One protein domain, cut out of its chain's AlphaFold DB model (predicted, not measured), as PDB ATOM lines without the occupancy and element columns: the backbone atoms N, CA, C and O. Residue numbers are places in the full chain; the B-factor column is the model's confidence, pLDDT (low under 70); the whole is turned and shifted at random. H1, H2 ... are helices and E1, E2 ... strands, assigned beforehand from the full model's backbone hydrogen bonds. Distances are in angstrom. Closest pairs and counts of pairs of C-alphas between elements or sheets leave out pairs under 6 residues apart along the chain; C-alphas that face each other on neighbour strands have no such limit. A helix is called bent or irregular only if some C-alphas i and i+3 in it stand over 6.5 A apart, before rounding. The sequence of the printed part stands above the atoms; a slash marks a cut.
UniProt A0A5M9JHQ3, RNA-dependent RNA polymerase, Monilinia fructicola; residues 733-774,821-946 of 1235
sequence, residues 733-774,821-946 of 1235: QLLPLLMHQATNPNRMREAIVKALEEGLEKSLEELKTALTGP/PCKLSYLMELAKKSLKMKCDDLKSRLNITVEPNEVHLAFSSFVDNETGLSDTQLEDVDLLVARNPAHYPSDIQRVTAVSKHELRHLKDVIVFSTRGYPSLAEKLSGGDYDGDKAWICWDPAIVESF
ATOM      1  N   GLN A 733     286.577 297.151 190.009       71.06
ATOM      2  CA  GLN A 733     287.987 297.435 189.717       71.06
ATOM      3  C   GLN A 733     288.944 296.292 190.096       71.06
ATOM      4  O   GLN A 733     289.990 296.144 189.469       71.06
ATOM      5  N   LEU A 734     288.601 295.481 191.099       77.12
ATOM      6  CA  LEU A 734     289.435 294.377 191.581       77.12
ATOM      7  C   LEU A 734     289.251 293.101 190.742       77.12
ATOM      8  O   LEU A 734     290.167 292.283 190.673       77.12
ATOM      9  N   LEU A 735     288.116 292.945 190.045       76.44
ATOM     10  CA  LEU A 735     287.796 291.743 189.258       76.44
ATOM     11  C   LEU A 735     288.855 291.392 188.190       76.44
ATOM     12  O   LEU A 735     289.209 290.215 188.101       76.44
ATOM     13  N   PRO A 736     289.418 292.335 187.400       74.56
ATOM     14  CA  PRO A 736     290.476 292.014 186.439       74.56
ATOM     15  C   PRO A 736     291.771 291.539 187.107       74.56
ATOM     16  O   PRO A 736     292.467 290.698 186.544       74.56
ATOM     17  N   LEU A 737     292.086 292.050 188.302       79.81
ATOM     18  CA  LEU A 737     293.297 291.693 189.046       79.81
ATOM     19  C   LEU A 737     293.154 290.313 189.698       79.81
ATOM     20  O   LEU A 737     294.044 289.480 189.544       79.81
ATOM     21  N   LEU A 738     291.998 290.032 190.315       80.50
ATOM     22  CA  LEU A 738     291.638 288.696 190.806       80.50
ATOM     23  C   LEU A 738     291.640 287.660 189.670       80.50
ATOM     24  O   LEU A 738     292.170 286.569 189.841       80.50
ATOM     25  N   MET A 739     291.118 288.004 188.486       78.06
ATOM     26  CA  MET A 739     291.159 287.127 187.306       78.06
ATOM     27  C   MET A 739     292.577 286.918 186.752       78.06
ATOM     28  O   MET A 739     292.869 285.834 186.251       78.06
ATOM     29  N   HIS A 740     293.453 287.926 186.826       77.56
ATOM     30  CA  HIS A 740     294.845 287.831 186.371       77.56
ATOM     31  C   HIS A 740     295.714 286.999 187.327       77.56
ATOM     32  O   HIS A 740     296.610 286.288 186.876       77.56
ATOM     33  N   GLN A 741     295.480 287.092 188.636       85.56
ATOM     34  CA  GLN A 741     296.215 286.344 189.664       85.56
ATOM     35  C   GLN A 741     295.526 285.035 190.073       85.56
ATOM     36  O   GLN A 741     295.854 284.449 191.103       85.56
ATOM     37  N   ALA A 742     294.575 284.564 189.263       85.62
ATOM     38  CA  ALA A 742     293.876 283.321 189.524       85.62
ATOM     39  C   ALA A 742     294.740 282.098 189.165       85.62
ATOM     40  O   ALA A 742     294.995 281.851 187.984       85.62
ATOM     41  N   THR A 743     295.081 281.266 190.155       87.38
ATOM     42  CA  THR A 743     295.701 279.934 189.987       87.38
ATOM     43  C   THR A 743     294.913 279.071 188.996       87.38
ATOM     44  O   THR A 743     295.473 278.285 188.235       87.38
ATOM     45  N   ASN A 744     293.587 279.232 188.997       84.44
ATOM     46  CA  ASN A 744     292.684 278.679 187.999       84.44
ATOM     47  C   ASN A 744     291.605 279.728 187.646       84.44
ATOM     48  O   ASN A 744     290.648 279.902 188.408       84.44
ATOM     49  N   PRO A 745     291.713 280.415 186.489       77.69
ATOM     50  CA  PRO A 745     290.760 281.451 186.079       77.69
ATOM     51  C   PRO A 745     289.329 280.963 185.810       77.69
ATOM     52  O   PRO A 745     288.436 281.793 185.647       77.69
ATOM     53  N   ASN A 746     289.087 279.649 185.735       77.88
ATOM     54  CA  ASN A 746     287.730 279.108 185.670       77.88
ATOM     55  C   ASN A 746     287.143 278.973 187.078       77.88
ATOM     56  O   ASN A 746     286.101 279.570 187.317       77.88
ATOM     57  N   ARG A 747     287.868 278.372 188.036       81.62
ATOM     58  CA  ARG A 747     287.433 278.308 189.449       81.62
ATOM     59  C   ARG A 747     287.190 279.687 190.059       81.62
ATOM     60  O   ARG A 747     286.149 279.902 190.661       81.62
ATOM     61  N   MET A 748     288.094 280.646 189.841       78.56
ATOM     62  CA  MET A 748     287.897 282.028 190.307       78.56
ATOM     63  C   MET A 748     286.646 282.668 189.673       78.56
ATOM     64  O   MET A 748     285.923 283.407 190.332       78.56
ATOM     65  N   ARG A 749     286.347 282.375 188.398       75.31
ATOM     66  CA  ARG A 749     285.119 282.861 187.746       75.31
ATOM     67  C   ARG A 749     283.880 282.175 188.311       75.31
ATOM     68  O   ARG A 749     282.883 282.848 188.524       75.31
ATOM     69  N   GLU A 750     283.944 280.869 188.534       76.56
ATOM     70  CA  GLU A 750     282.874 280.065 189.125       76.56
ATOM     71  C   GLU A 750     282.559 280.545 190.547       76.56
ATOM     72  O   GLU A 750     281.394 280.773 190.836       76.56
ATOM     73  N   ALA A 751     283.568 280.828 191.380       74.88
ATOM     74  CA  ALA A 751     283.403 281.435 192.705       74.88
ATOM     75  C   ALA A 751     282.718 282.813 192.635       74.88
ATOM     76  O   ALA A 751     281.676 283.021 193.250       74.88
ATOM     77  N   ILE A 752     283.241 283.731 191.809       71.38
ATOM     78  CA  ILE A 752     282.674 285.081 191.618       71.38
ATOM     79  C   ILE A 752     281.231 285.024 191.082       71.38
ATOM     80  O   ILE A 752     280.389 285.823 191.488       71.38
ATOM     81  N   VAL A 753     280.921 284.105 190.163       69.75
ATOM     82  CA  VAL A 753     279.558 283.931 189.629       69.75
ATOM     83  C   VAL A 753     278.639 283.317 190.683       69.75
ATOM     84  O   VAL A 753     277.562 283.859 190.907       69.75
ATOM     85  N   LYS A 754     279.080 282.263 191.377       67.88
ATOM     86  CA  LYS A 754     278.316 281.577 192.423       67.88
ATOM     87  C   LYS A 754     277.960 282.523 193.569       67.88
ATOM     88  O   LYS A 754     276.789 282.642 193.895       67.88
ATOM     89  N   ALA A 755     278.926 283.264 194.112       64.31
ATOM     90  CA  ALA A 755     278.678 284.214 195.197       64.31
ATOM     91  C   ALA A 755     277.778 285.393 194.761       64.31
ATOM     92  O   ALA A 755     276.984 285.904 195.554       64.31
ATOM     93  N   LEU A 756     277.825 285.798 193.483       62.94
ATOM     94  CA  LEU A 756     276.863 286.755 192.922       62.94
ATOM     95  C   LEU A 756     275.452 286.154 192.802       62.94
ATOM     96  O   LEU A 756     274.474 286.847 193.079       62.94
ATOM     97  N   GLU A 757     275.332 284.898 192.377       59.28
ATOM     98  CA  GLU A 757     274.056 284.191 192.235       59.28
ATOM     99  C   GLU A 757     273.422 283.901 193.604       59.28
ATOM    100  O   GLU A 757     272.272 284.280 193.812       59.28
ATOM    101  N   GLU A 758     274.177 283.377 194.571       61.50
ATOM    102  CA  GLU A 758     273.740 283.141 195.956       61.50
ATOM    103  C   GLU A 758     273.387 284.456 196.672       61.50
ATOM    104  O   GLU A 758     272.336 284.554 197.310       61.50
ATOM    105  N   GLY A 759     274.191 285.515 196.508       56.94
ATOM    106  CA  GLY A 759     273.891 286.843 197.056       56.94
ATOM    107  C   GLY A 759     272.624 287.477 196.461       56.94
ATOM    108  O   GLY A 759     271.859 288.138 197.175       56.94
ATOM    109  N   LEU A 760     272.356 287.253 195.168       57.16
ATOM    110  CA  LEU A 760     271.124 287.692 194.501       57.16
ATOM    111  C   LEU A 760     269.910 286.845 194.900       57.16
ATOM    112  O   LEU A 760     268.852 287.417 195.169       57.16
ATOM    113  N   GLU A 761     270.046 285.521 194.958       57.75
ATOM    114  CA  GLU A 761     268.979 284.599 195.358       57.75
ATOM    115  C   GLU A 761     268.564 284.853 196.806       57.75
ATOM    116  O   GLU A 761     267.385 285.069 197.077       57.75
ATOM    117  N   LYS A 762     269.527 284.990 197.718       58.72
ATOM    118  CA  LYS A 762     269.289 285.398 199.104       58.72
ATOM    119  C   LYS A 762     268.611 286.762 199.215       58.72
ATOM    120  O   LYS A 762     267.644 286.899 199.956       58.72
ATOM    121  N   SER A 763     269.060 287.761 198.451       56.94
ATOM    122  CA  SER A 763     268.412 289.085 198.410       56.94
ATOM    123  C   SER A 763     266.967 289.024 197.892       56.94
ATOM    124  O   SER A 763     266.136 289.863 198.256       56.94
ATOM    125  N   LEU A 764     266.667 288.050 197.030       58.03
ATOM    126  CA  LEU A 764     265.345 287.792 196.466       58.03
ATOM    127  C   LEU A 764     264.469 286.986 197.438       58.03
ATOM    128  O   LEU A 764     263.280 287.278 197.548       58.03
ATOM    129  N   GLU A 765     265.039 286.048 198.193       61.88
ATOM    130  CA  GLU A 765     264.345 285.266 199.219       61.88
ATOM    131  C   GLU A 765     264.049 286.098 200.472       61.88
ATOM    132  O   GLU A 765     262.921 286.078 200.962       61.88
ATOM    133  N   GLU A 766     264.984 286.952 200.908       63.62
ATOM    134  CA  GLU A 766     264.720 288.015 201.888       63.62
ATOM    135  C   GLU A 766     263.555 288.912 201.447       63.62
ATOM    136  O   GLU A 766     262.776 289.353 202.292       63.62
ATOM    137  N   LEU A 767     263.413 289.183 200.142       62.31
ATOM    138  CA  LEU A 767     262.304 289.981 199.620       62.31
ATOM    139  C   LEU A 767     260.992 289.191 199.519       62.31
ATOM    140  O   LEU A 767     259.967 289.739 199.906       62.31
ATOM    141  N   LYS A 768     260.977 287.934 199.055       64.19
ATOM    142  CA  LYS A 768     259.775 287.074 199.121       64.19
ATOM    143  C   LYS A 768     259.264 287.015 200.564       64.19
ATOM    144  O   LYS A 768     258.122 287.371 200.832       64.19
ATOM    145  N   THR A 769     260.173 286.711 201.489       69.62
ATOM    146  CA  THR A 769     259.994 286.667 202.949       69.62
ATOM    147  C   THR A 769     259.631 288.021 203.578       69.62
ATOM    148  O   THR A 769     259.174 288.066 204.724       69.62
ATOM    149  N   ALA A 770     259.835 289.129 202.859       69.56
ATOM    150  CA  ALA A 770     259.353 290.458 203.222       69.56
ATOM    151  C   ALA A 770     257.983 290.781 202.607       69.56
ATOM    152  O   ALA A 770     257.226 291.548 203.185       69.56
ATOM    153  N   LEU A 771     257.646 290.216 201.447       66.06
ATOM    154  CA  LEU A 771     256.370 290.437 200.764       66.06
ATOM    155  C   LEU A 771     255.226 289.575 201.317       66.06
ATOM    156  O   LEU A 771     254.078 289.910 201.052       66.06
ATOM    157  N   THR A 772     255.503 288.530 202.107       69.31
ATOM    158  CA  THR A 772     254.468 287.689 202.749       69.31
ATOM    159  C   THR A 772     253.541 288.447 203.700       69.31
ATOM    160  O   THR A 772     252.455 287.956 203.996       69.31
ATOM    161  N   GLY A 773     253.949 289.613 204.210       72.69
ATOM    162  CA  GLY A 773     253.142 290.390 205.145       72.69
ATOM    163  C   GLY A 773     253.633 291.829 205.343       72.69
ATOM    164  O   GLY A 773     254.768 292.177 205.000       72.69
ATOM    165  N   PRO A 774     252.774 292.718 205.876       80.00
ATOM    166  CA  PRO A 774     253.098 294.134 206.004       80.00
ATOM    167  C   PRO A 774     254.182 294.414 207.057       80.00
ATOM    168  O   PRO A 774     254.989 295.327 206.871       80.00
ATOM    169  N   PRO A 821     250.645 294.813 201.287       72.50
ATOM    170  CA  PRO A 821     251.248 294.746 199.956       72.50
ATOM    171  C   PRO A 821     250.605 293.679 199.055       72.50
ATOM    172  O   PRO A 821     250.571 293.862 197.841       72.50
ATOM    173  N   CYS A 822     250.040 292.611 199.622       67.75
ATOM    174  CA  CYS A 822     249.321 291.556 198.906       67.75
ATOM    175  C   CYS A 822     247.839 291.885 198.660       67.75
ATOM    176  O   CYS A 822     247.138 291.089 198.038       67.75
ATOM    177  N   LYS A 823     247.345 293.051 199.104       72.19
ATOM    178  CA  LYS A 823     245.963 293.511 198.851       72.19
ATOM    179  C   LYS A 823     245.879 294.833 198.079       72.19
ATOM    180  O   LYS A 823     244.814 295.145 197.555       72.19
ATOM    181  N   LEU A 824     246.973 295.595 197.976       77.50
ATOM    182  CA  LEU A 824     247.017 296.894 197.294       77.50
ATOM    183  C   LEU A 824     248.113 296.948 196.215       77.50
ATOM    184  O   LEU A 824     249.299 297.082 196.528       77.50
ATOM    185  N   SER A 825     247.714 296.959 194.936       72.06
ATOM    186  CA  SER A 825     248.662 297.024 193.807       72.06
ATOM    187  C   SER A 825     249.614 298.227 193.866       72.06
ATOM    188  O   SER A 825     250.791 298.083 193.550       72.06
ATOM    189  N   TYR A 826     249.153 299.399 194.327       78.06
ATOM    190  CA  TYR A 826     249.997 300.596 194.435       78.06
ATOM    191  C   TYR A 826     251.192 300.373 195.375       78.06
ATOM    192  O   TYR A 826     252.323 300.716 195.036       78.06
ATOM    193  N   LEU A 827     250.966 299.732 196.526       77.44
ATOM    194  CA  LEU A 827     252.010 299.416 197.500       77.44
ATOM    195  C   LEU A 827     252.963 298.333 196.968       77.44
ATOM    196  O   LEU A 827     254.179 298.460 197.124       77.44
ATOM    197  N   MET A 828     252.433 297.335 196.256       72.19
ATOM    198  CA  MET A 828     253.224 296.324 195.543       72.19
ATOM    199  C   MET A 828     254.109 296.940 194.442       72.19
ATOM    200  O   MET A 828     255.290 296.610 194.341       72.19
ATOM    201  N   GLU A 829     253.604 297.883 193.644       71.75
ATOM    202  CA  GLU A 829     254.402 298.573 192.619       71.75
ATOM    203  C   GLU A 829     255.422 299.552 193.229       71.75
ATOM    204  O   GLU A 829     256.539 299.675 192.712       71.75
ATOM    205  N   LEU A 830     255.130 300.177 194.379       75.06
ATOM    206  CA  LEU A 830     256.157 300.876 195.163       75.06
ATOM    207  C   LEU A 830     257.248 299.895 195.640       75.06
ATOM    208  O   LEU A 830     258.436 300.205 195.502       75.06
ATOM    209  N   ALA A 831     256.895 298.709 196.140       71.69
ATOM    210  CA  ALA A 831     257.866 297.691 196.554       71.69
ATOM    211  C   ALA A 831     258.729 297.201 195.372       71.69
ATOM    212  O   ALA A 831     259.959 297.236 195.456       71.69
ATOM    213  N   LYS A 832     258.119 296.870 194.225       68.44
ATOM    214  CA  LYS A 832     258.821 296.506 192.977       68.44
ATOM    215  C   LYS A 832     259.726 297.628 192.457       68.44
ATOM    216  O   LYS A 832     260.846 297.359 192.021       68.44
ATOM    217  N   LYS A 833     259.301 298.896 192.538       69.94
ATOM    218  CA  LYS A 833     260.143 300.062 192.200       69.94
ATOM    219  C   LYS A 833     261.333 300.192 193.160       69.94
ATOM    220  O   LYS A 833     262.432 300.503 192.707       69.94
ATOM    221  N   SER A 834     261.149 299.887 194.447       67.62
ATOM    222  CA  SER A 834     262.226 299.845 195.451       67.62
ATOM    223  C   SER A 834     263.241 298.730 195.163       67.62
ATOM    224  O   SER A 834     264.438 299.008 195.057       67.62
ATOM    225  N   LEU A 835     262.773 297.497 194.909       61.84
ATOM    226  CA  LEU A 835     263.607 296.387 194.421       61.84
ATOM    227  C   LEU A 835     264.393 296.804 193.177       61.84
ATOM    228  O   LEU A 835     265.605 296.614 193.126       61.84
ATOM    229  N   LYS A 836     263.726 297.393 192.180       62.34
ATOM    230  CA  LYS A 836     264.376 297.788 190.929       62.34
ATOM    231  C   LYS A 836     265.487 298.814 191.147       62.34
ATOM    232  O   LYS A 836     266.534 298.683 190.524       62.34
ATOM    233  N   MET A 837     265.298 299.787 192.039       64.38
ATOM    234  CA  MET A 837     266.353 300.747 192.387       64.38
ATOM    235  C   MET A 837     267.541 300.067 193.086       64.38
ATOM    236  O   MET A 837     268.677 300.355 192.720       64.38
ATOM    237  N   LYS A 838     267.308 299.110 194.003       58.22
ATOM    238  CA  LYS A 838     268.385 298.279 194.583       58.22
ATOM    239  C   LYS A 838     269.109 297.458 193.502       58.22
ATOM    240  O   LYS A 838     270.334 297.468 193.442       58.22
ATOM    241  N   CYS A 839     268.365 296.812 192.603       53.75
ATOM    242  CA  CYS A 839     268.922 296.024 191.501       53.75
ATOM    243  C   CYS A 839     269.735 296.873 190.518       53.75
ATOM    244  O   CYS A 839     270.765 296.410 190.045       53.75
ATOM    245  N   ASP A 840     269.301 298.092 190.185       54.75
ATOM    246  CA  ASP A 840     270.052 298.984 189.295       54.75
ATOM    247  C   ASP A 840     271.278 299.628 189.988       54.75
ATOM    248  O   ASP A 840     272.247 299.916 189.284       54.75
ATOM    249  N   ASP A 841     271.304 299.773 191.326       54.41
ATOM    250  CA  ASP A 841     272.528 300.112 192.086       54.41
ATOM    251  C   ASP A 841     273.534 298.951 192.035       54.41
ATOM    252  O   ASP A 841     274.659 299.143 191.567       54.41
ATOM    253  N   LEU A 842     273.099 297.727 192.369       50.97
ATOM    254  CA  LEU A 842     273.901 296.498 192.259       50.97
ATOM    255  C   LEU A 842     274.439 296.296 190.830       50.97
ATOM    256  O   LEU A 842     275.624 296.044 190.640       50.97
ATOM    257  N   LYS A 843     273.616 296.523 189.801       49.44
ATOM    258  CA  LYS A 843     273.999 296.491 188.371       49.44
ATOM    259  C   LYS A 843     275.044 297.539 187.975       49.44
ATOM    260  O   LYS A 843     275.624 297.424 186.898       49.44
ATOM    261  N   SER A 844     275.217 298.587 188.778       45.97
ATOM    262  CA  SER A 844     276.173 299.676 188.538       45.97
ATOM    263  C   SER A 844     277.449 299.575 189.377       45.97
ATOM    264  O   SER A 844     278.387 300.327 189.124       45.97
ATOM    265  N   ARG A 845     277.491 298.658 190.358       45.38
ATOM    266  CA  ARG A 845     278.575 298.540 191.350       45.38
ATOM    267  C   ARG A 845     279.158 297.126 191.504       45.38
ATOM    268  O   ARG A 845     280.346 297.031 191.784       45.38
ATOM    269  N   LEU A 846     278.360 296.089 191.214       41.50
ATOM    270  CA  LEU A 846     278.718 294.664 191.115       41.50
ATOM    271  C   LEU A 846     279.442 294.114 192.364       41.50
ATOM    272  O   LEU A 846     280.631 293.815 192.331       41.50
ATOM    273  N   ASN A 847     278.680 293.995 193.459       42.53
ATOM    274  CA  ASN A 847     279.161 293.759 194.825       42.53
ATOM    275  C   ASN A 847     279.078 292.271 195.246       42.53
ATOM    276  O   ASN A 847     278.046 291.645 195.010       42.53
ATOM    277  N   ILE A 848     280.123 291.743 195.904       37.50
ATOM    278  CA  ILE A 848     280.307 290.360 196.439       37.50
ATOM    279  C   ILE A 848     281.225 290.470 197.708       37.50
ATOM    280  O   ILE A 848     281.947 291.462 197.757       37.50
ATOM    281  N   THR A 849     281.237 289.591 198.741       26.95
ATOM    282  CA  THR A 849     281.826 289.949 200.088       26.95
ATOM    283  C   THR A 849     282.799 288.960 200.790       26.95
ATOM    284  O   THR A 849     282.818 287.783 200.455       26.95
ATOM    285  N   VAL A 850     283.712 289.499 201.649       28.61
ATOM    286  CA  VAL A 850     285.105 289.025 201.864       28.61
ATOM    287  C   VAL A 850     285.903 289.817 203.034       28.61
ATOM    288  O   VAL A 850     285.520 290.964 203.230       28.61
ATOM    289  N   GLU A 851     286.952 289.306 203.802       27.16
ATOM    290  CA  GLU A 851     287.922 289.975 204.826       27.16
ATOM    291  C   GLU A 851     289.462 289.438 204.928       27.16
ATOM    292  O   GLU A 851     289.667 288.400 204.345       27.16
ATOM    293  N   PRO A 852     290.596 290.030 205.509       28.47
ATOM    294  CA  PRO A 852     292.082 289.624 205.304       28.47
ATOM    295  C   PRO A 852     293.092 288.997 206.352       28.47
ATOM    296  O   PRO A 852     292.750 288.688 207.486       28.47
ATOM    297  N   ASN A 853     294.397 288.890 205.935       33.19
ATOM    298  CA  ASN A 853     295.456 287.873 206.229       33.19
ATOM    299  C   ASN A 853     296.893 288.391 206.618       33.19
ATOM    300  O   ASN A 853     297.267 289.458 206.147       33.19
ATOM    301  N   GLU A 854     297.717 287.638 207.395       53.53
ATOM    302  CA  GLU A 854     298.896 288.073 208.247       53.53
ATOM    303  C   GLU A 854     298.703 289.460 208.842       53.53
ATOM    304  O   GLU A 854     299.509 290.391 208.732       53.53
ATOM    305  N   VAL A 855     297.554 289.571 209.482       55.03
ATOM    306  CA  VAL A 855     297.119 290.734 210.220       55.03
ATOM    307  C   VAL A 855     296.471 290.253 211.497       55.03
ATOM    308  O   VAL A 855     295.862 289.181 211.533       55.03
ATOM    309  N   HIS A 856     296.548 291.083 212.530       65.25
ATOM    310  CA  HIS A 856     295.570 290.984 213.598       65.25
ATOM    311  C   HIS A 856     294.309 291.730 213.154       65.25
ATOM    312  O   HIS A 856     294.377 292.926 212.847       65.25
ATOM    313  N   LEU A 857     293.180 291.021 213.117       71.44
ATOM    314  CA  LEU A 857     291.850 291.577 212.889       71.44
ATOM    315  C   LEU A 857     290.918 291.066 213.994       71.44
ATOM    316  O   LEU A 857     290.693 289.864 214.131       71.44
ATOM    317  N   ALA A 858     290.400 291.994 214.795       68.00
ATOM    318  CA  ALA A 858     289.478 291.719 215.889       68.00
ATOM    319  C   ALA A 858     288.266 292.651 215.789       68.00
ATOM    320  O   ALA A 858     288.410 293.846 215.524       68.00
ATOM    321  N   PHE A 859     287.070 292.132 216.038       76.31
ATOM    322  CA  PHE A 859     285.819 292.874 215.873       76.31
ATOM    323  C   PHE A 859     285.311 293.409 217.218       76.31
ATOM    324  O   PHE A 859     285.446 292.741 218.251       76.31
ATOM    325  N   SER A 860     284.696 294.596 217.256       70.62
ATOM    326  CA  SER A 860     283.858 294.989 218.405       70.62
ATOM    327  C   SER A 860     282.546 294.209 218.419       70.62
ATOM    328  O   SER A 860     282.074 293.786 219.471       70.62
ATOM    329  N   SER A 861     281.975 294.045 217.229       62.75
ATOM    330  CA  SER A 861     280.765 293.299 216.931       62.75
ATOM    331  C   SER A 861     280.707 293.088 215.420       62.75
ATOM    332  O   SER A 861     280.637 294.050 214.655       62.75
ATOM    333  N   PHE A 862     280.732 291.832 214.993       57.84
ATOM    334  CA  PHE A 862     280.520 291.434 213.608       57.84
ATOM    335  C   PHE A 862     279.578 290.231 213.585       57.84
ATOM    336  O   PHE A 862     279.491 289.471 214.550       57.84
ATOM    337  N   VAL A 863     278.828 290.106 212.498       56.97
ATOM    338  CA  VAL A 863     278.037 288.922 212.172       56.97
ATOM    339  C   VAL A 863     278.189 288.751 210.676       56.97
ATOM    340  O   VAL A 863     277.815 289.654 209.920       56.97
ATOM    341  N   ASP A 864     278.746 287.625 210.250       52.66
ATOM    342  CA  ASP A 864     278.699 287.273 208.845       52.66
ATOM    343  C   ASP A 864     277.240 287.044 208.449       52.66
ATOM    344  O   ASP A 864     276.508 286.293 209.094       52.66
ATOM    345  N   ASN A 865     276.805 287.697 207.375       53.28
ATOM    346  CA  ASN A 865     275.459 287.477 206.879       53.28
ATOM    347  C   ASN A 865     275.339 286.087 206.247       53.28
ATOM    348  O   ASN A 865     274.243 285.533 206.281       53.28
ATOM    349  N   GLU A 866     276.398 285.547 205.633       50.38
ATOM    350  CA  GLU A 866     276.365 284.324 204.819       50.38
ATOM    351  C   GLU A 866     276.376 283.050 205.659       50.38
ATOM    352  O   GLU A 866     275.400 282.302 205.599       50.38
ATOM    353  N   THR A 867     277.385 282.851 206.504       52.50
ATOM    354  CA  THR A 867     277.437 281.728 207.460       52.50
ATOM    355  C   THR A 867     276.567 281.936 208.704       52.50
ATOM    356  O   THR A 867     276.267 280.977 209.412       52.50
ATOM    357  N   GLY A 868     276.174 283.179 209.008       52.56
ATOM    358  CA  GLY A 868     275.492 283.536 210.258       52.56
ATOM    359  C   GLY A 868     276.409 283.586 211.488       52.56
ATOM    360  O   GLY A 868     275.922 283.857 212.588       52.56
ATOM    361  N   LEU A 869     277.714 283.333 211.331       50.69
ATOM    362  CA  LEU A 869     278.677 283.299 212.431       50.69
ATOM    363  C   LEU A 869     278.931 284.704 212.994       50.69
ATOM    364  O   LEU A 869     279.284 285.638 212.273       50.69
ATOM    365  N   SER A 870     278.787 284.846 214.311       55.91
ATOM    366  CA  SER A 870     279.099 286.069 215.058       55.91
ATOM    367  C   SER A 870     280.445 285.954 215.777       55.91
ATOM    368  O   SER A 870     280.500 286.034 217.007       55.91
ATOM    369  N   ASP A 871     281.519 285.698 215.028       58.09
ATOM    370  CA  ASP A 871     282.854 285.619 215.622       58.09
ATOM    371  C   ASP A 871     283.379 287.011 216.026       58.09
ATOM    372  O   ASP A 871     283.004 288.053 215.480       58.09
ATOM    373  N   THR A 872     284.247 287.028 217.030       63.88
ATOM    374  CA  THR A 872     284.883 288.227 217.580       63.88
ATOM    375  C   THR A 872     286.316 288.422 217.086       63.88
ATOM    376  O   THR A 872     286.866 289.514 217.276       63.88
ATOM    377  N   GLN A 873     286.911 287.414 216.440       65.19
ATOM    378  CA  GLN A 873     288.269 287.457 215.895       65.19
ATOM    379  C   GLN A 873     288.434 286.502 214.699       65.19
ATOM    380  O   GLN A 873     287.543 285.714 214.403       65.19
ATOM    381  N   LEU A 874     289.587 286.568 214.029       68.50
ATOM    382  CA  LEU A 874     290.079 285.537 213.112       68.50
ATOM    383  C   LEU A 874     291.417 284.978 213.624       68.50
ATOM    384  O   LEU A 874     292.199 285.704 214.251       68.50
ATOM    385  N   GLU A 875     291.661 283.692 213.370       72.88
ATOM    386  CA  GLU A 875     292.853 282.945 213.790       72.88
ATOM    387  C   GLU A 875     293.087 281.771 212.821       72.88
ATOM    388  O   GLU A 875     292.165 281.010 212.540       72.88
ATOM    389  N   ASP A 876     294.295 281.683 212.260       76.69
ATOM    390  CA  ASP A 876     294.820 280.662 211.337       76.69
ATOM    391  C   ASP A 876     294.002 280.388 210.047       76.69
ATOM    392  O   ASP A 876     294.205 279.384 209.361       76.69
ATOM    393  N   VAL A 877     293.110 281.309 209.664       79.31
ATOM    394  CA  VAL A 877     292.387 281.302 208.373       79.31
ATOM    395  C   VAL A 877     293.294 281.863 207.258       79.31
ATOM    396  O   VAL A 877     294.259 282.573 207.551       79.31
ATOM    397  N   ASP A 878     292.981 281.597 205.978       82.12
ATOM    398  CA  ASP A 878     293.705 282.151 204.816       82.12
ATOM    399  C   ASP A 878     292.837 283.090 203.931       82.12
ATOM    400  O   ASP A 878     291.676 282.799 203.656       82.12
ATOM    401  N   LEU A 879     293.380 284.269 203.565       85.25
ATOM    402  CA  LEU A 879     292.690 285.462 203.022       85.25
ATOM    403  C   LEU A 879     293.621 286.492 202.243       85.25
ATOM    404  O   LEU A 879     294.807 286.227 202.048       85.25
ATOM    405  N   LEU A 880     293.139 287.660 201.769       87.44
ATOM    406  CA  LEU A 880     293.722 288.637 200.803       87.44
ATOM    407  C   LEU A 880     293.419 290.120 201.190       87.44
ATOM    408  O   LEU A 880     292.257 290.502 201.330       87.44
ATOM    409  N   VAL A 881     294.422 291.007 201.291       88.44
ATOM    410  CA  VAL A 881     294.247 292.484 201.398       88.44
ATOM    411  C   VAL A 881     294.292 293.168 200.022       88.44
ATOM    412  O   VAL A 881     295.041 292.734 199.152       88.44
ATOM    413  N   ALA A 882     293.588 294.292 199.841       89.94
ATOM    414  CA  ALA A 882     293.811 295.248 198.742       89.94
ATOM    415  C   ALA A 882     293.583 296.701 199.200       89.94
ATOM    416  O   ALA A 882     292.997 296.926 200.255       89.94
ATOM    417  N   ARG A 883     293.949 297.709 198.398       87.56
ATOM    418  CA  ARG A 883     293.479 299.102 198.573       87.56
ATOM    419  C   ARG A 883     292.639 299.516 197.365       87.56
ATOM    420  O   ARG A 883     292.836 299.011 196.268       87.56
ATOM    421  N   ASN A 884     291.671 300.411 197.559       76.75
ATOM    422  CA  ASN A 884     290.909 301.003 196.456       76.75
ATOM    423  C   ASN A 884     291.383 302.451 196.226       76.75
ATOM    424  O   ASN A 884     291.265 303.249 197.158       76.75
ATOM    425  N   PRO A 885     291.838 302.832 195.018       74.44
ATOM    426  CA  PRO A 885     291.971 302.018 193.805       74.44
ATOM    427  C   PRO A 885     293.159 301.035 193.842       74.44
ATOM    428  O   PRO A 885     294.143 301.284 194.529       74.44
ATOM    429  N   ALA A 886     293.066 299.967 193.044       77.31
ATOM    430  CA  ALA A 886     294.151 299.031 192.736       77.31
ATOM    431  C   ALA A 886     294.361 298.961 191.214       77.31
ATOM    432  O   ALA A 886     293.393 299.055 190.448       77.31
ATOM    433  N   HIS A 887     295.605 298.806 190.771       76.31
ATOM    434  CA  HIS A 887     295.997 298.894 189.362       76.31
ATOM    435  C   HIS A 887     297.006 297.825 188.932       76.31
ATOM    436  O   HIS A 887     296.874 297.284 187.832       76.31
ATOM    437  N   TYR A 888     297.990 297.499 189.769       78.56
ATOM    438  CA  TYR A 888     298.930 296.409 189.526       78.56
ATOM    439  C   TYR A 888     298.407 295.086 190.097       78.56
ATOM    440  O   TYR A 888     297.709 295.086 191.112       78.56
ATOM    441  N   PRO A 889     298.795 293.927 189.533       80.12
ATOM    442  CA  PRO A 889     298.442 292.628 190.107       80.12
ATOM    443  C   PRO A 889     299.005 292.386 191.521       80.12
ATOM    444  O   PRO A 889     298.533 291.490 192.210       80.12
ATOM    445  N   SER A 890     299.995 293.175 191.954       86.06
ATOM    446  CA  SER A 890     300.548 293.179 193.317       86.06
ATOM    447  C   SER A 890     299.729 293.983 194.329       86.06
ATOM    448  O   SER A 890     299.951 293.831 195.525       86.06
ATOM    449  N   ASP A 891     298.790 294.822 193.879       86.81
ATOM    450  CA  ASP A 891     297.989 295.690 194.759       86.81
ATOM    451  C   ASP A 891     296.921 294.914 195.556       86.81
ATOM    452  O   ASP A 891     296.205 295.492 196.378       86.81
ATOM    453  N   ILE A 892     296.831 293.602 195.305       89.19
ATOM    454  CA  ILE A 892     296.136 292.593 196.103       89.19
ATOM    455  C   ILE A 892     297.206 291.622 196.649       89.19
ATOM    456  O   ILE A 892     298.080 291.190 195.890       89.19
ATOM    457  N   GLN A 893     297.180 291.282 197.945       89.31
ATOM    458  CA  GLN A 893     298.172 290.405 198.601       89.31
ATOM    459  C   GLN A 893     297.533 289.387 199.570       89.31
ATOM    460  O   GLN A 893     296.819 289.768 200.494       89.31
ATOM    461  N   ARG A 894     297.860 288.101 199.402       89.19
ATOM    462  CA  ARG A 894     297.607 286.944 200.290       89.19
ATOM    463  C   ARG A 894     298.711 286.780 201.347       89.19
ATOM    464  O   ARG A 894     299.862 287.095 201.037       89.19
ATOM    465  N   VAL A 895     298.405 286.246 202.540       85.94
ATOM    466  CA  VAL A 895     299.398 285.887 203.586       85.94
ATOM    467  C   VAL A 895     298.986 284.653 204.458       85.94
ATOM    468  O   VAL A 895     298.948 283.590 203.857       85.94
ATOM    469  N   THR A 896     298.679 284.756 205.778       84.06
ATOM    470  CA  THR A 896     298.045 283.759 206.723       84.06
ATOM    471  C   THR A 896     297.563 284.476 208.026       84.06
ATOM    472  O   THR A 896     298.354 285.222 208.580       84.06
ATOM    473  N   ALA A 897     296.315 284.409 208.527       81.94
ATOM    474  CA  ALA A 897     295.766 285.394 209.503       81.94
ATOM    475  C   ALA A 897     296.019 285.023 210.973       81.94
ATOM    476  O   ALA A 897     295.724 283.906 211.374       81.94
ATOM    477  N   VAL A 898     296.502 285.950 211.816       77.44
ATOM    478  CA  VAL A 898     297.116 285.558 213.101       77.44
ATOM    479  C   VAL A 898     296.596 286.319 214.330       77.44
ATOM    480  O   VAL A 898     296.677 287.544 214.462       77.44
ATOM    481  N   SER A 899     296.163 285.536 215.319       73.44
ATOM    482  CA  SER A 899     295.824 285.972 216.675       73.44
ATOM    483  C   SER A 899     297.057 286.412 217.474       73.44
ATOM    484  O   SER A 899     298.124 285.787 217.427       73.44
ATOM    485  N   LYS A 900     296.922 287.511 218.228       71.56
ATOM    486  CA  LYS A 900     297.958 288.054 219.123       71.56
ATOM    487  C   LYS A 900     297.297 288.611 220.381       71.56
ATOM    488  O   LYS A 900     296.568 289.602 220.327       71.56
ATOM    489  N   HIS A 901     297.545 287.972 221.524       71.12
ATOM    490  CA  HIS A 901     296.896 288.301 222.798       71.12
ATOM    491  C   HIS A 901     297.205 289.733 223.270       71.12
ATOM    492  O   HIS A 901     296.390 290.378 223.928       71.12
ATOM    493  N   GLU A 902     298.371 290.249 222.898       71.50
ATOM    494  CA  GLU A 902     298.835 291.608 223.156       71.50
ATOM    495  C   GLU A 902     297.976 292.641 222.409       71.50
ATOM    496  O   GLU A 902     297.726 293.736 222.916       71.50
ATOM    497  N   LEU A 903     297.493 292.281 221.214       76.31
ATOM    498  CA  LEU A 903     296.786 293.167 220.288       76.31
ATOM    499  C   LEU A 903     295.258 293.104 220.412       76.31
ATOM    500  O   LEU A 903     294.601 294.003 219.899       76.31
ATOM    501  N   ARG A 904     294.689 292.152 221.172       74.44
ATOM    502  CA  ARG A 904     293.230 291.929 221.376       74.44
ATOM    503  C   ARG A 904     292.389 293.158 221.770       74.44
ATOM    504  O   ARG A 904     291.158 293.112 221.772       74.44
ATOM    505  N   HIS A 905     293.044 294.237 222.193       72.38
ATOM    506  CA  HIS A 905     292.429 295.511 222.552       72.38
ATOM    507  C   HIS A 905     292.205 296.450 221.349       72.38
ATOM    508  O   HIS A 905     291.444 297.413 221.471       72.38
ATOM    509  N   LEU A 906     292.842 296.161 220.209       78.12
ATOM    510  CA  LEU A 906     292.760 296.876 218.939       78.12
ATOM    511  C   LEU A 906     291.663 296.258 218.061       78.12
ATOM    512  O   LEU A 906     291.918 295.442 217.182       78.12
ATOM    513  N   LYS A 907     290.419 296.656 218.332       81.94
ATOM    514  CA  LYS A 907     289.219 296.228 217.599       81.94
ATOM    515  C   LYS A 907     288.853 297.190 216.463       81.94
ATOM    516  O   LYS A 907     289.144 298.385 216.547       81.94
ATOM    517  N   ASP A 908     288.199 296.673 215.428       83.88
ATOM    518  CA  ASP A 908     287.754 297.392 214.221       83.88
ATOM    519  C   ASP A 908     288.885 298.112 213.459       83.88
ATOM    520  O   ASP A 908     288.686 299.142 212.806       83.88
ATOM    521  N   VAL A 909     290.094 297.563 213.567       84.69
ATOM    522  CA  VAL A 909     291.304 297.971 212.849       84.69
ATOM    523  C   VAL A 909     292.052 296.723 212.388       84.69
ATOM    524  O   VAL A 909     291.915 295.655 212.978       84.69
ATOM    525  N   ILE A 910     292.851 296.878 211.337       85.69
ATOM    526  CA  ILE A 910     293.695 295.828 210.772       85.69
ATOM    527  C   ILE A 910     295.158 296.165 211.085       85.69
ATOM    528  O   ILE A 910     295.622 297.261 210.758       85.69
ATOM    529  N   VAL A 911     295.877 295.278 211.776       83.50
ATOM    530  CA  VAL A 911     297.266 295.540 212.202       83.50
ATOM    531  C   VAL A 911     298.239 294.849 211.255       83.50
ATOM    532  O   VAL A 911     298.309 293.625 211.231       83.50
ATOM    533  N   PHE A 912     298.998 295.637 210.492       85.44
ATOM    534  CA  PHE A 912     300.040 295.146 209.585       85.44
ATOM    535  C   PHE A 912     301.380 294.960 210.316       85.44
ATOM    536  O   PHE A 912     301.694 295.674 211.272       85.44
ATOM    537  N   SER A 913     302.203 294.026 209.836       82.25
ATOM    538  CA  SER A 913     303.550 293.794 210.368       82.25
ATOM    539  C   SER A 913     304.511 294.950 210.060       82.25
ATOM    540  O   SER A 913     304.615 295.410 208.923       82.25
ATOM    541  N   THR A 914     305.299 295.359 211.059       75.69
ATOM    542  CA  THR A 914     306.426 296.299 210.902       75.69
ATOM    543  C   THR A 914     307.714 295.619 210.416       75.69
ATOM    544  O   THR A 914     308.772 296.246 210.384       75.69
ATOM    545  N   ARG A 915     307.661 294.344 210.006       75.69
ATOM    546  CA  ARG A 915     308.799 293.578 209.463       75.69
ATOM    547  C   ARG A 915     308.651 293.343 207.957       75.69
ATOM    548  O   ARG A 915     307.541 293.229 207.450       75.69
ATOM    549  N   GLY A 916     309.782 293.201 207.266       75.88
ATOM    550  CA  GLY A 916     309.838 292.962 205.820       75.88
ATOM    551  C   GLY A 916     310.017 294.240 204.995       75.88
ATOM    552  O   GLY A 916     310.172 295.331 205.547       75.88
ATOM    553  N   TYR A 917     310.040 294.081 203.668       75.38
ATOM    554  CA  TYR A 917     310.241 295.158 202.697       75.38
ATOM    555  C   TYR A 917     309.556 294.836 201.347       75.38
ATOM    556  O   TYR A 917     309.633 293.685 200.902       75.38
ATOM    557  N   PRO A 918     308.930 295.819 200.666       79.94
ATOM    558  CA  PRO A 918     308.424 297.070 201.243       79.94
ATOM    559  C   PRO A 918     307.313 296.784 202.275       79.94
ATOM    560  O   PRO A 918     306.914 295.628 202.467       79.94
ATOM    561  N   SER A 919     306.820 297.819 202.958       84.44
ATOM    562  CA  SER A 919     305.727 297.683 203.932       84.44
ATOM    563  C   SER A 919     304.453 297.150 203.270       84.44
ATOM    564  O   SER A 919     304.214 297.387 202.084       84.44
ATOM    565  N   LEU A 920     303.610 296.435 204.026       85.56
ATOM    566  CA  LEU A 920     302.384 295.871 203.453       85.56
ATOM    567  C   LEU A 920     301.445 296.968 202.925       85.56
ATOM    568  O   LEU A 920     300.863 296.768 201.870       85.56
ATOM    569  N   ALA A 921     301.371 298.139 203.570       85.31
ATOM    570  CA  ALA A 921     300.601 299.281 203.069       85.31
ATOM    571  C   ALA A 921     301.103 299.790 201.704       85.31
ATOM    572  O   ALA A 921     300.294 299.998 200.797       85.31
ATOM    573  N   GLU A 922     302.422 299.904 201.506       85.62
ATOM    574  CA  GLU A 922     302.985 300.333 200.220       85.62
ATOM    575  C   GLU A 922     302.691 299.326 199.097       85.62
ATOM    576  O   GLU A 922     302.412 299.733 197.969       85.62
ATOM    577  N   LYS A 923     302.657 298.020 199.397       87.25
ATOM    578  CA  LYS A 923     302.270 297.003 198.402       87.25
ATOM    579  C   LYS A 923     300.851 297.200 197.865       87.25
ATOM    580  O   LYS A 923     300.589 296.805 196.736       87.25
ATOM    581  N   LEU A 924     299.944 297.819 198.627       87.88
ATOM    582  CA  LEU A 924     298.550 298.037 198.223       87.88
ATOM    583  C   LEU A 924     298.408 299.356 197.440       87.88
ATOM    584  O   LEU A 924     297.852 300.348 197.927       87.88
ATOM    585  N   SER A 925     298.929 299.380 196.209       85.25
ATOM    586  CA  SER A 925     298.943 300.556 195.326       85.25
ATOM    587  C   SER A 925     299.646 301.788 195.937       85.25
ATOM    588  O   SER A 925     299.227 302.919 195.676       85.25
ATOM    589  N   GLY A 926     300.671 301.618 196.778       83.69
ATOM    590  CA  GLY A 926     301.382 302.723 197.438       83.69
ATOM    591  C   GLY A 926     300.554 303.421 198.523       83.69
ATOM    592  O   GLY A 926     300.315 304.628 198.427       83.69
ATOM    593  N   GLY A 927     300.025 302.661 199.486       85.06
ATOM    594  CA  GLY A 927     299.290 303.186 200.644       85.06
ATOM    595  C   GLY A 927     300.170 303.510 201.854       85.06
ATOM    596  O   GLY A 927     301.324 303.091 201.926       85.06
ATOM    597  N   ASP A 928     299.597 304.239 202.813       85.44
ATOM    598  CA  ASP A 928     300.225 304.609 204.091       85.44
ATOM    599  C   ASP A 928     299.298 304.314 205.293       85.44
ATOM    600  O   ASP A 928     298.224 303.729 205.139       85.44
ATOM    601  N   TYR A 929     299.703 304.687 206.513       85.25
ATOM    602  CA  TYR A 929     298.888 304.537 207.729       85.25
ATOM    603  C   TYR A 929     298.311 305.874 208.231       85.25
ATOM    604  O   TYR A 929     297.945 305.999 209.398       85.25
ATOM    605  N   ASP A 930     298.205 306.899 207.380       83.62
ATOM    606  CA  ASP A 930     297.696 308.235 207.730       83.62
ATOM    607  C   ASP A 930     296.152 308.348 207.640       83.62
ATOM    608  O   ASP A 930     295.528 309.306 208.125       83.62
ATOM    609  N   GLY A 931     295.527 307.282 207.135       82.94
ATOM    610  CA  GLY A 931     294.104 306.965 207.278       82.94
ATOM    611  C   GLY A 931     293.499 306.155 206.131       82.94
ATOM    612  O   GLY A 931     292.276 306.180 205.969       82.94
ATOM    613  N   ASP A 932     294.329 305.481 205.332       86.69
ATOM    614  CA  ASP A 932     293.877 304.530 204.320       86.69
ATOM    615  C   ASP A 932     293.033 303.397 204.920       86.69
ATOM    616  O   ASP A 932     293.076 303.093 206.115       86.69
ATOM    617  N   LYS A 933     292.245 302.755 204.054       87.62
ATOM    618  CA  LYS A 933     291.438 301.584 204.399       87.62
ATOM    619  C   LYS A 933     291.688 300.475 203.394       87.62
ATOM    620  O   LYS A 933     291.532 300.685 202.190       87.62
ATOM    621  N   ALA A 934     292.033 299.298 203.904       86.06
ATOM    622  CA  ALA A 934     292.055 298.095 203.096       86.06
ATOM    623  C   ALA A 934     290.626 297.740 202.636       86.06
ATOM    624  O   ALA A 934     289.654 297.947 203.366       86.06
ATOM    625  N   TRP A 935     290.513 297.202 201.423       87.69
ATOM    626  CA  TRP A 935     289.531 296.170 201.112       87.69
ATOM    627  C   TRP A 935     290.130 294.801 201.435       87.69
ATOM    628  O   TRP A 935     291.333 294.651 201.657       87.69
ATOM    629  N   ILE A 936     289.239 293.835 201.574       83.75
ATOM    630  CA  ILE A 936     289.256 292.914 202.686       83.75
ATOM    631  C   ILE A 936     288.662 291.581 202.113       83.75
ATOM    632  O   ILE A 936     287.606 291.684 201.501       83.75
ATOM    633  N   CYS A 937     289.359 290.401 202.119       83.12
ATOM    634  CA  CYS A 937     288.929 289.147 201.398       83.12
ATOM    635  C   CYS A 937     289.502 287.729 201.727       83.12
ATOM    636  O   CYS A 937     290.615 287.486 201.322       83.12
ATOM    637  N   TRP A 938     288.876 286.670 202.301       83.38
ATOM    638  CA  TRP A 938     287.505 286.295 202.716       83.38
ATOM    639  C   TRP A 938     287.206 284.899 202.147       83.38
ATOM    640  O   TRP A 938     287.903 283.951 202.488       83.38
ATOM    641  N   ASP A 939     286.160 284.768 201.329       79.75
ATOM    642  CA  ASP A 939     285.642 283.495 200.809       79.75
ATOM    643  C   ASP A 939     286.776 282.567 200.313       79.75
ATOM    644  O   ASP A 939     287.471 282.936 199.356       79.75
ATOM    645  N   PRO A 940     286.963 281.366 200.906       80.69
ATOM    646  CA  PRO A 940     288.021 280.436 200.516       80.69
ATOM    647  C   PRO A 940     288.054 280.134 199.015       80.69
ATOM    648  O   PRO A 940     289.137 279.982 198.449       80.69
ATOM    649  N   ALA A 941     286.907 280.129 198.326       81.19
ATOM    650  CA  ALA A 941     286.851 279.875 196.889       81.19
ATOM    651  C   ALA A 941     287.545 280.980 196.061       81.19
ATOM    652  O   ALA A 941     288.147 280.683 195.021       81.19
ATOM    653  N   ILE A 942     287.519 282.231 196.538       82.88
ATOM    654  CA  ILE A 942     288.295 283.357 195.995       82.88
ATOM    655  C   ILE A 942     289.766 283.234 196.418       82.88
ATOM    656  O   ILE A 942     290.662 283.335 195.579       82.88
ATOM    657  N   VAL A 943     290.024 283.009 197.710       85.44
ATOM    658  CA  VAL A 943     291.375 283.061 198.294       85.44
ATOM    659  C   VAL A 943     292.273 281.938 197.787       85.44
ATOM    660  O   VAL A 943     293.374 282.205 197.301       85.44
ATOM    661  N   GLU A 944     291.834 280.683 197.893       84.94
ATOM    662  CA  GLU A 944     292.606 279.512 197.460       84.94
ATOM    663  C   GLU A 944     292.956 279.610 195.973       84.94
ATOM    664  O   GLU A 944     294.054 279.234 195.548       84.94
ATOM    665  N   SER A 945     292.033 280.187 195.200       85.88
ATOM    666  CA  SER A 945     292.174 280.454 193.775       85.88
ATOM    667  C   SER A 945     293.140 281.597 193.441       85.88
ATOM    668  O   SER A 945     293.330 281.825 192.252       85.88
ATOM    669  N   PHE A 946     293.744 282.307 194.404       88.69
ATOM    670  CA  PHE A 946     294.615 283.474 194.181       88.69
ATOM    671  C   PHE A 946     296.083 283.238 194.591       88.69
ATOM    672  O   PHE A 946     296.369 282.700 195.667       88.69
TER     673      PHE A 946
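What this domain is: This is residues 733 to 774 and 821 to 946 of the 1235 residues of the protein "RNA-dependent RNA polymerase" of Monilinia fructicola (UniProt A0A5M9JHQ3). A small antiparallel sheet of three short strands, E2, E1 and E3, stands with long loops and the short helices H4 and H5 in a head, and two long helices, H2 and H3, form an arm that sticks out from it. H2 runs out and H3 runs back beside it, near each other without touching, and H1 sits where H2 begins. The 168 printed residues have five named helices and three named strands, in the order H1, H2, H3, E1, E2, H4, E3, H5; under half of the residues, 75, are in them, mostly helix. The whole is loose, with a radius of gyration of the C-alphas of 19.0 A, and elongated, spanning 64 by 36 by 29 A, with the arm making the length.

Where its parts are: E1 is residues 880 to 883, 10.7 A long, beginning at C-alpha 880 at (293.722, 288.637, 200.803). E2 is residues 892 to 894 and E3 residues 934 to 937. H4 is residues 920 to 923 and H5 residues 940 to 943. H1, residues 733 to 740, begins at C-alpha 733 at (287.987, 297.435, 189.717); it is irregular, but only just, with C-alphas 733 and 736 6.8 A apart. H2, residues 745 to 771, is 38.5 A long and ends at C-alpha 771 at (256.370, 290.437, 200.764). H3, residues 825 to 845, is 30.1 A long.

How they stand to each other: In the sheet, E1 is the inner strand. E1 and E2 form a hairpin, antiparallel at 157 degrees, with N 881 and O 893 2.8 A apart, within hydrogen-bond range. E3 is antiparallel to E1 at 151 degrees, with N 880 and O 937 at 2.6 A. E2, H4 and E3 make a split strand-helix-strand unit, two strands running the same way with E1 between them, and its crossover is right-handed. H4 is on the sheet at a height of 8.4 A and only just over E1, with 3 of its 4 C-alphas. H1 only grazes the sheet with residues 734 to 738, and H5 with residues 940 to 943. H2 touches H5 with residues 747 to 752 alone, the closest C-alphas being those of Ala 751 and Ala 941, 5.6 A apart. H1 and H2 touch only at the corner by their link, Met 739 and Pro 745 having the closest C-alphas, 5.8 A apart. Every O i to N i+4 pair is within hydrogen-bond range in H3, 22 of 23 in H2 and 3 of 4 in H1; H4 and H5 are too short for such a pair.

The domain as a whole: The C-alphas farthest apart are those of Lys 823 and Tyr 917, 64.4 A. Residues 775 to 820 are not printed, and C-alphas 774 and 821 are 6.4 A apart across this cut. The links H3 to E1 and E2 to H4 are long, and residues 856 to 857 of the first pair antiparallel with residues 910 to 911 of the second. The mean pLDDT of the printed part is 71.7; 61 residues are under 70, among them residues 753 to 772 and 832 to 856.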